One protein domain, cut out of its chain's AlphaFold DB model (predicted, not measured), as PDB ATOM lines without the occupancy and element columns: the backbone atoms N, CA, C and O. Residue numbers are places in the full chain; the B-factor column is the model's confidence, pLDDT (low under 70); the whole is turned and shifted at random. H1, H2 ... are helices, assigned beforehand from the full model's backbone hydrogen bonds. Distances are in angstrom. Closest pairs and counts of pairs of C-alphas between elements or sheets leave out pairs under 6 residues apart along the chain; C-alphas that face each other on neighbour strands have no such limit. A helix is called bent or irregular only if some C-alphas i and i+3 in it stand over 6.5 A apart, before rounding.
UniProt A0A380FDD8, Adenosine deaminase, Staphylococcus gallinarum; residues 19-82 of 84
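AT A GLANCE: This is residues 19 to 82 of the 84 residues of the protein "Adenosine deaminase" of Staphylococcus gallinarum (UniProt A0A380FDD8). H2 and H4 run side by side in opposite directions, with short H1 packed on H4 and on the end of H3. H3 points away from them, and residues 36 to 52 run out to its far end, where residues 48 to 54 stick out. The 64 printed residues hold four named helices, H1 to H4, and no named strand: all helix, compact, radius of gyration of the C-alphas 11.8 A, spans 34 by 26 by 16 A.

IN THESE COORDINATES: H1, residues 19 to 22, begins at C-alpha (-35.607, -26.450, -28.401). H2 is residues 25 to 35, 15.3 A; H3 is 53 to 64, 17.2 A; H4 is 70 to 80, 15.5 A, ending at C-alpha (-32.837, -21.440, -32.463). H3 is neither bent nor irregular, but only just: C-alphas 56 and 59 are 6.1 A apart.

HOW THE PARTS SIT: H1 touches H4, closest C-alphas Ser 22 and Val 80, 6.1 A. H1 touches H3 through residues 60 to 64 of H3 alone, closest C-alphas Asp 20 and Ile 63, 6.7 A. H2 and H4 only just touch, with 3 pairs of C-alphas within 8 A, the closest Leu 31 and Ser 72, 6.9 A, at a shallow tilt of 16 degrees, opposite ways. H2 and H3 are close but not clearly touching, closest C-alphas Ile 28 and Ile 63, 6.7 A. Every O i to N i+4 pair is within hydrogen-bond range in H2 and H4; H3 has 3 of 8, and 8 of 9 O i to N i+3 pairs; H1 is too short for an i+4 pair.

THE WHOLE: C-alphas 49 and 70 are the farthest apart, 34.3 A. The printed part has no cut; H2 to H3 is a long link, and no printed residue is under pLDDT 70.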
ATOM      1  N   LEU A  19     -35.050 -27.056 -27.186       96.75
ATOM      2  CA  LEU A  19     -35.607 -26.450 -28.401       96.75
ATOM      3  C   LEU A  19     -36.831 -25.576 -28.090       96.75
ATOM      4  O   LEU A  19     -36.889 -24.413 -28.473       96.75
ATOM      5  N   ASP A  20     -37.785 -26.155 -27.375       95.56
ATOM      6  CA  ASP A  20     -39.004 -25.531 -26.859       95.56
ATOM      7  C   ASP A  20     -38.717 -24.415 -25.846       95.56
ATOM      8  O   ASP A  20     -39.428 -23.420 -25.826       95.56
ATOM      9  N   GLY A  21     -37.635 -24.524 -25.075       94.88
ATOM     10  CA  GLY A  21     -37.193 -23.458 -24.167       94.88
ATOM     11  C   GLY A  21     -36.397 -22.318 -24.820       94.88
ATOM     12  O   GLY A  21     -36.153 -21.314 -24.159       94.88
ATOM     13  N   SER A  22     -35.957 -22.460 -26.077       95.56
ATOM     14  CA  SER A  22     -35.044 -21.493 -26.728       95.56
ATOM     15  C   SER A  22     -35.593 -20.884 -28.017       95.56
ATOM     16  O   SER A  22     -34.993 -19.962 -28.569       95.56
ATOM     17  N   VAL A  23     -36.712 -21.400 -28.525       96.81
ATOM     18  CA  VAL A  23     -37.404 -20.851 -29.694       96.81
ATOM     19  C   VAL A  23     -37.924 -19.443 -29.404       96.81
ATOM     20  O   VAL A  23     -38.405 -19.150 -28.310       96.81
ATOM     21  N   SER A  24     -37.842 -18.544 -30.385       96.12
ATOM     22  CA  SER A  24     -38.277 -17.165 -30.185       96.12
ATOM     23  C   SER A  24     -39.792 -17.062 -30.001       96.12
ATOM     24  O   SER A  24     -40.587 -17.714 -30.688       96.12
ATOM     25  N   SER A  25     -40.215 -16.136 -29.138       95.62
ATOM     26  CA  SER A  25     -41.632 -15.783 -28.985       95.62
ATOM     27  C   SER A  25     -42.257 -15.306 -30.302       95.62
ATOM     28  O   SER A  25     -43.441 -15.536 -30.544       95.62
ATOM     29  N   GLY A  26     -41.459 -14.698 -31.188       96.81
ATOM     30  CA  GLY A  26     -41.881 -14.300 -32.530       96.81
ATOM     31  C   GLY A  26     -42.351 -15.484 -33.375       96.81
ATOM     32  O   GLY A  26     -43.450 -15.433 -33.933       96.81
ATOM     33  N   LEU A  27     -41.570 -16.571 -33.430       97.88
ATOM     34  CA  LEU A  27     -41.976 -17.772 -34.160       97.88
ATOM     35  C   LEU A  27     -43.190 -18.447 -33.510       97.88
ATOM     36  O   LEU A  27     -44.087 -18.883 -34.229       97.88
ATOM     37  N   ILE A  28     -43.260 -18.502 -32.176       98.31
ATOM     38  CA  ILE A  28     -44.409 -19.088 -31.465       98.31
ATOM     39  C   ILE A  28     -45.716 -18.373 -31.826       98.31
ATOM     40  O   ILE A  28     -46.690 -19.025 -32.207       98.31
ATOM     41  N   LYS A  29     -45.720 -17.036 -31.813       97.94
ATOM     42  CA  LYS A  29     -46.881 -16.227 -32.220       97.94
ATOM     43  C   LYS A  29     -47.245 -16.425 -33.691       97.94
ATOM     44  O   LYS A  29     -48.424 -16.529 -34.026       97.94
ATOM     45  N   GLN A  30     -46.245 -16.510 -34.569       98.38
ATOM     46  CA  GLN A  30     -46.470 -16.780 -35.988       98.38
ATOM     47  C   GLN A  30     -47.137 -18.151 -36.198       98.38
ATOM     48  O   GLN A  30     -48.149 -18.246 -36.892       98.38
ATOM     49  N   LEU A  31     -46.596 -19.201 -35.577       98.56
ATOM     50  CA  LEU A  31     -47.119 -20.563 -35.679       98.56
ATOM     51  C   LEU A  31     -48.545 -20.674 -35.129       98.56
ATOM     52  O   LEU A  31     -49.365 -21.371 -35.722       98.56
ATOM     53  N   ALA A  32     -48.855 -19.976 -34.036       98.38
ATOM     54  CA  ALA A  32     -50.207 -19.912 -33.488       98.38
ATOM     55  C   ALA A  32     -51.214 -19.307 -34.467       98.38
ATOM     56  O   ALA A  32     -52.280 -19.883 -34.681       98.38
ATOM     57  N   ALA A  33     -50.867 -18.180 -35.092       98.44
ATOM     58  CA  ALA A  33     -51.728 -17.526 -36.073       98.44
ATOM     59  C   ALA A  33     -51.986 -18.426 -37.295       98.44
ATOM     60  O   ALA A  33     -53.123 -18.547 -37.744       98.44
ATOM     61  N   GLU A  34     -50.947 -19.094 -37.802       98.50
ATOM     62  CA  GLU A  34     -51.042 -20.010 -38.945       98.50
ATOM     63  C   GLU A  34     -51.869 -21.265 -38.630       98.50
ATOM     64  O   GLU A  34     -52.654 -21.713 -39.463       98.50
ATOM     65  N   GLN A  35     -51.717 -21.819 -37.424       98.38
ATOM     66  CA  GLN A  35     -52.437 -23.016 -36.972       98.38
ATOM     67  C   GLN A  35     -53.817 -22.705 -36.379       98.38
ATOM     68  O   GLN A  35     -54.549 -23.630 -36.033       98.38
ATOM     69  N   GLN A  36     -54.177 -21.423 -36.253       98.19
ATOM     70  CA  GLN A  36     -55.402 -20.963 -35.592       98.19
ATOM     71  C   GLN A  36     -55.522 -21.465 -34.140       98.19
ATOM     72  O   GLN A  36     -56.612 -21.767 -33.654       98.19
ATOM     73  N   ILE A  37     -54.388 -21.546 -33.443       98.06
ATOM     74  CA  ILE A  37     -54.303 -21.954 -32.040       98.06
ATOM     75  C   ILE A  37     -54.293 -20.693 -31.169       98.06
ATOM     76  O   ILE A  37     -53.433 -19.833 -31.367       98.06
ATOM     77  N   PRO A  38     -55.216 -20.548 -30.204       97.31
ATOM     78  CA  PRO A  38     -55.195 -19.412 -29.295       97.31
ATOM     79  C   PRO A  38     -53.991 -19.506 -28.354       97.31
ATOM     80  O   PRO A  38     -53.769 -20.552 -27.738       97.31
ATOM     81  N   LEU A  39     -53.265 -18.394 -28.221       96.50
ATOM     82  CA  LEU A  39     -52.194 -18.243 -27.243       96.50
ATOM     83  C   LEU A  39     -52.585 -17.294 -26.116       96.50
ATOM     84  O   LEU A  39     -53.239 -16.276 -26.345       96.50
ATOM     85  N   ILE A  40     -52.098 -17.599 -24.920       96.19
ATOM     86  CA  ILE A  40     -52.023 -16.655 -23.803       96.19
ATOM     87  C   ILE A  40     -50.588 -16.129 -23.769       96.19
ATOM     88  O   ILE A  40     -49.691 -16.809 -23.285       96.19
ATOM     89  N   GLU A  41     -50.344 -14.944 -24.336       92.88
ATOM     90  CA  GLU A  41     -48.973 -14.434 -24.511       92.88
ATOM     91  C   GLU A  41     -48.204 -14.287 -23.191       92.88
ATOM     92  O   GLU A  41     -47.004 -14.557 -23.159       92.88
ATOM     93  N   ASP A  42     -48.902 -13.933 -22.110       93.12
ATOM     94  CA  ASP A  42     -48.326 -13.797 -20.768       93.12
ATOM     95  C   ASP A  42     -47.797 -15.130 -20.211       93.12
ATOM     96  O   ASP A  42     -46.958 -15.125 -19.317       93.12
ATOM     97  N   ASN A  43     -48.225 -16.272 -20.763       95.12
ATOM     98  CA  ASN A  43     -47.745 -17.593 -20.355       95.12
ATOM     99  C   ASN A  43     -46.489 -18.039 -21.120       95.12
ATOM    100  O   ASN A  43     -45.947 -19.099 -20.824       95.12
ATOM    101  N   LEU A  44     -46.011 -17.279 -22.112       95.00
ATOM    102  CA  LEU A  44     -44.835 -17.671 -22.903       95.00
ATOM    103  C   LEU A  44     -43.512 -17.469 -22.155       95.00
ATOM    104  O   LEU A  44     -42.499 -18.046 -22.546       95.00
ATOM    105  N   ILE A  45     -43.499 -16.617 -21.129       93.38
ATOM    106  CA  ILE A  45     -42.310 -16.258 -20.355       93.38
ATOM    107  C   ILE A  45     -42.713 -16.199 -18.884       93.38
ATOM    108  O   ILE A  45     -43.738 -15.614 -18.545       93.38
ATOM    109  N   VAL A  46     -41.899 -16.786 -18.012       94.44
ATOM    110  CA  VAL A  46     -42.150 -16.755 -16.570       94.44
ATOM    111  C   VAL A  46     -41.860 -15.364 -15.993       94.44
ATOM    112  O   VAL A  46     -41.051 -14.603 -16.527       94.44
ATOM    113  N   SER A  47     -42.497 -15.034 -14.872       93.12
ATOM    114  CA  SER A  47     -42.213 -13.817 -14.108       93.12
ATOM    115  C   SER A  47     -40.748 -13.745 -13.652       93.12
ATOM    116  O   SER A  47     -40.145 -14.756 -13.297       93.12
ATOM    117  N   GLU A  48     -40.196 -12.530 -13.546       93.94
ATOM    118  CA  GLU A  48     -38.885 -12.299 -12.912       93.94
ATOM    119  C   GLU A  48     -38.847 -12.745 -11.438       93.94
ATOM    120  O   GLU A  48     -37.774 -12.983 -10.892       93.94
ATOM    121  N   ALA A  49     -40.015 -12.870 -10.800       94.75
ATOM    122  CA  ALA A  49     -40.165 -13.355  -9.433       94.75
ATOM    123  C   ALA A  49     -40.309 -14.889  -9.327       94.75
ATOM    124  O   ALA A  49     -40.692 -15.362  -8.267       94.75
ATOM    125  N   CYS A  50     -40.036 -15.651 -10.396       95.44
ATOM    126  CA  CYS A  50     -40.127 -17.116 -10.409       95.44
ATOM    127  C   CYS A  50     -39.309 -17.755  -9.276       95.44
ATOM    128  O   CYS A  50     -38.088 -17.583  -9.217       95.44
ATOM    129  N   GLU A  51     -39.950 -18.547  -8.414       94.94
ATOM    130  CA  GLU A  51     -39.299 -19.109  -7.215       94.94
ATOM    131  C   GLU A  51     -39.005 -20.611  -7.320       94.94
ATOM    132  O   GLU A  51     -38.282 -21.166  -6.487       94.94
ATOM    133  N   SER A  52     -39.544 -21.298  -8.334       97.38
ATOM    134  CA  SER A  52     -39.399 -22.749  -8.461       97.38
ATOM    135  C   SER A  52     -39.292 -23.234  -9.905       97.38
ATOM    136  O   SER A  52     -39.770 -22.600 -10.842       97.38
ATOM    137  N   LEU A  53     -38.681 -24.409 -10.074       96.12
ATOM    138  CA  LEU A  53     -38.640 -25.099 -11.363       96.12
ATOM    139  C   LEU A  53     -40.051 -25.440 -11.861       96.12
ATOM    140  O   LEU A  53     -40.321 -25.311 -13.049       96.12
ATOM    141  N   ASP A  54     -40.938 -25.850 -10.958       96.38
ATOM    142  CA  ASP A  54     -42.307 -26.229 -11.310       96.38
ATOM    143  C   ASP A  54     -43.078 -25.046 -11.910       96.38
ATOM    144  O   ASP A  54     -43.790 -25.224 -12.892       96.38
ATOM    145  N   GLU A  55     -42.888 -23.836 -11.372       95.25
ATOM    146  CA  GLU A  55     -43.446 -22.599 -11.932       95.25
ATOM    147  C   GLU A  55     -42.873 -22.303 -13.327       95.25
ATOM    148  O   GLU A  55     -43.633 -22.087 -14.268       95.25
ATOM    149  N   TYR A  56     -41.549 -22.372 -13.497       95.44
ATOM    150  CA  TYR A  56     -40.898 -22.170 -14.798       95.44
ATOM    151  C   TYR A  56     -41.417 -23.127 -15.883       95.44
ATOM    152  O   TYR A  56     -41.630 -22.729 -17.030       95.44
ATOM    153  N   LEU A  57     -41.644 -24.396 -15.530       96.25
ATOM    154  CA  LEU A  57     -42.107 -25.408 -16.478       96.25
ATOM    155  C   LEU A  57     -43.524 -25.137 -17.007       96.25
ATOM    156  O   LEU A  57     -43.841 -25.606 -18.098       96.25
ATOM    157  N   GLN A  58     -44.350 -24.339 -16.320       95.19
ATOM    158  CA  GLN A  58     -45.702 -23.999 -16.790       95.19
ATOM    159  C   GLN A  58     -45.694 -23.240 -18.124       95.19
ATOM    160  O   GLN A  58     -46.630 -23.375 -18.912       95.19
ATOM    161  N   CYS A  59     -44.627 -22.495 -18.440       95.69
ATOM    162  CA  CYS A  59     -44.517 -21.797 -19.724       95.69
ATOM    163  C   CYS A  59     -44.498 -22.751 -20.927       95.69
ATOM    164  O   CYS A  59     -44.938 -22.398 -22.026       95.69
ATOM    165  N   PHE A  60     -44.022 -23.984 -20.726       96.75
ATOM    166  CA  PHE A  60     -43.925 -24.975 -21.792       96.75
ATOM    167  C   PHE A  60     -45.306 -25.421 -22.269       96.75
ATOM    168  O   PHE A  60     -45.452 -25.711 -23.453       96.75
ATOM    169  N   ASP A  61     -46.329 -25.410 -21.409       96.38
ATOM    170  CA  ASP A  61     -47.690 -25.798 -21.792       96.38
ATOM    171  C   ASP A  61     -48.234 -24.921 -22.925       96.38
ATOM    172  O   ASP A  61     -48.916 -25.410 -23.827       96.38
ATOM    173  N   GLU A  62     -47.906 -23.627 -22.914       97.12
ATOM    174  CA  GLU A  62     -48.337 -22.678 -23.936       97.12
ATOM    175  C   GLU A  62     -47.528 -22.837 -25.233       97.12
ATOM    176  O   GLU A  62     -48.094 -22.901 -26.326       97.12
ATOM    177  N   ILE A  63     -46.205 -22.978 -25.107       97.44
ATOM    178  CA  ILE A  63     -45.272 -23.158 -26.229       97.44
ATOM    179  C   ILE A  63     -45.563 -24.466 -26.975       97.44
ATOM    180  O   ILE A  63     -45.599 -24.507 -28.210       97.44
ATOM    181  N   LEU A  64     -45.808 -25.549 -26.236       97.88
ATOM    182  CA  LEU A  64     -46.010 -26.874 -26.805       97.88
ATOM    183  C   LEU A  64     -47.266 -26.953 -27.663       97.88
ATOM    184  O   LEU A  64     -47.268 -27.758 -28.590       97.88
ATOM    185  N   LYS A  65     -48.284 -26.102 -27.464       98.25
ATOM    186  CA  LYS A  65     -49.490 -26.096 -28.313       98.25
ATOM    187  C   LYS A  65     -49.158 -25.982 -29.801       98.25
ATOM    188  O   LYS A  65     -49.805 -26.632 -30.616       98.25
ATOM    189  N   VAL A  66     -48.141 -25.194 -30.158       98.31
ATOM    190  CA  VAL A  66     -47.819 -24.883 -31.562       98.31
ATOM    191  C   VAL A  66     -46.656 -25.695 -32.133       98.31
ATOM    192  O   VAL A  66     -46.432 -25.664 -33.347       98.31
ATOM    193  N   LEU A  67     -45.929 -26.443 -31.297       98.12
ATOM    194  CA  LEU A  67     -44.771 -27.262 -31.684       98.12
ATOM    195  C   LEU A  67     -45.113 -28.744 -31.941       98.12
ATOM    196  O   LEU A  67     -44.229 -29.593 -31.936       98.12
ATOM    197  N   GLN A  68     -46.381 -29.065 -32.218       98.00
ATOM    198  CA  GLN A  68     -46.848 -30.451 -32.414       98.00
ATOM    199  C   GLN A  68     -46.777 -30.959 -33.864       98.00
ATOM    200  O   GLN A  68     -47.234 -32.062 -34.161       98.00
ATOM    201  N   THR A  69     -46.217 -30.177 -34.791       98.31
ATOM    202  CA  THR A  69     -46.111 -30.569 -36.205       98.31
ATOM    203  C   THR A  69     -44.663 -30.645 -36.671       98.31
ATOM    204  O   THR A  69     -43.779 -29.948 -36.171       98.31
ATOM    205  N   THR A  70     -44.408 -31.468 -37.692       98.56
ATOM    206  CA  THR A  70     -43.084 -31.555 -38.323       98.56
ATOM    207  C   THR A  70     -42.624 -30.216 -38.906       98.56
ATOM    208  O   THR A  70     -41.428 -29.933 -38.873       98.56
ATOM    209  N   ASP A  71     -43.538 -29.400 -39.443       98.56
ATOM    210  CA  ASP A  71     -43.203 -28.064 -39.954       98.56
ATOM    211  C   ASP A  71     -42.766 -27.133 -38.818       98.56
ATOM    212  O   ASP A  71     -41.676 -26.559 -38.875       98.56
ATOM    213  N   SER A  72     -43.558 -27.078 -37.743       98.56
ATOM    214  CA  SER A  72     -43.261 -26.275 -36.555       98.56
ATOM    215  C   SER A  72     -41.891 -26.609 -35.972       98.56
ATOM    216  O   SER A  72     -41.093 -25.709 -35.724       98.56
ATOM    217  N   LEU A  73     -41.578 -27.899 -35.810       98.62
ATOM    218  CA  LEU A  73     -40.298 -28.342 -35.253       98.62
ATOM    219  C   LEU A  73     -39.113 -27.985 -36.159       98.62
ATOM    220  O   LEU A  73     -38.083 -27.523 -35.670       98.62
ATOM    221  N   LYS A  74     -39.248 -28.134 -37.483       98.62
ATOM    222  CA  LYS A  74     -38.199 -27.721 -38.434       98.62
ATOM    223  C   LYS A  74     -37.926 -26.224 -38.346       98.62
ATOM    224  O   LYS A  74     -36.768 -25.809 -38.327       98.62
ATOM    225  N   ARG A  75     -38.985 -25.415 -38.285       98.56
ATOM    226  CA  ARG A  75     -38.873 -23.958 -38.174       98.56
ATOM    227  C   ARG A  75     -38.290 -23.540 -36.834       98.56
ATOM    228  O   ARG A  75     -37.435 -22.665 -36.834       98.56
ATOM    229  N   ALA A  76     -38.669 -24.201 -35.741       98.31
ATOM    230  CA  ALA A  76     -38.098 -23.958 -34.420       98.31
ATOM    231  C   ALA A  76     -36.589 -24.230 -34.399       98.31
ATOM    232  O   ALA A  76     -35.832 -23.408 -33.900       98.31
ATOM    233  N   VAL A  77     -36.126 -25.326 -35.014       97.81
ATOM    234  CA  VAL A  77     -34.682 -25.612 -35.106       97.81
ATOM    235  C   VAL A  77     -33.962 -24.511 -35.877       97.81
ATOM    236  O   VAL A  77     -32.941 -24.013 -35.416       97.81
ATOM    237  N   VAL A  78     -34.503 -24.102 -37.030       97.94
ATOM    238  CA  VAL A  78     -33.937 -23.004 -37.833       97.94
ATOM    239  C   VAL A  78     -33.928 -21.686 -37.059       97.94
ATOM    240  O   VAL A  78     -33.013 -20.891 -37.233       97.94
ATOM    241  N   ASP A  79     -34.937 -21.439 -36.233       97.81
ATOM    242  CA  ASP A  79     -35.032 -20.243 -35.406       97.81
ATOM    243  C   ASP A  79     -33.970 -20.219 -34.303       97.81
ATOM    244  O   ASP A  79     -33.231 -19.247 -34.204       97.81
ATOM    245  N   VAL A  80     -33.810 -21.321 -33.564       96.88
ATOM    246  CA  VAL A  80     -32.837 -21.440 -32.463       96.88
ATOM    247  C   VAL A  80     -31.386 -21.349 -32.942       96.88
ATOM    248  O   VAL A  80     -30.542 -20.791 -32.248       96.88
ATOM    249  N   VAL A  81     -31.066 -21.874 -34.129       94.81
ATOM    250  CA  VAL A  81     -29.690 -21.816 -34.658       94.81
ATOM    251  C   VAL A  81     -29.340 -20.475 -35.305       94.81
ATOM    252  O   VAL A  81     -28.175 -20.260 -35.655       94.81
ATOM    253  N   LYS A  82     -30.312 -19.575 -35.515       91.75
ATOM    254  CA  LYS A  82     -30.008 -18.247 -36.059       91.75
ATOM    255  C   LYS A  82     -29.180 -17.455 -35.039       91.75
ATOM    256  O   LYS A  82     -29.543 -17.408 -33.866       91.75
TER     257      LYS A  82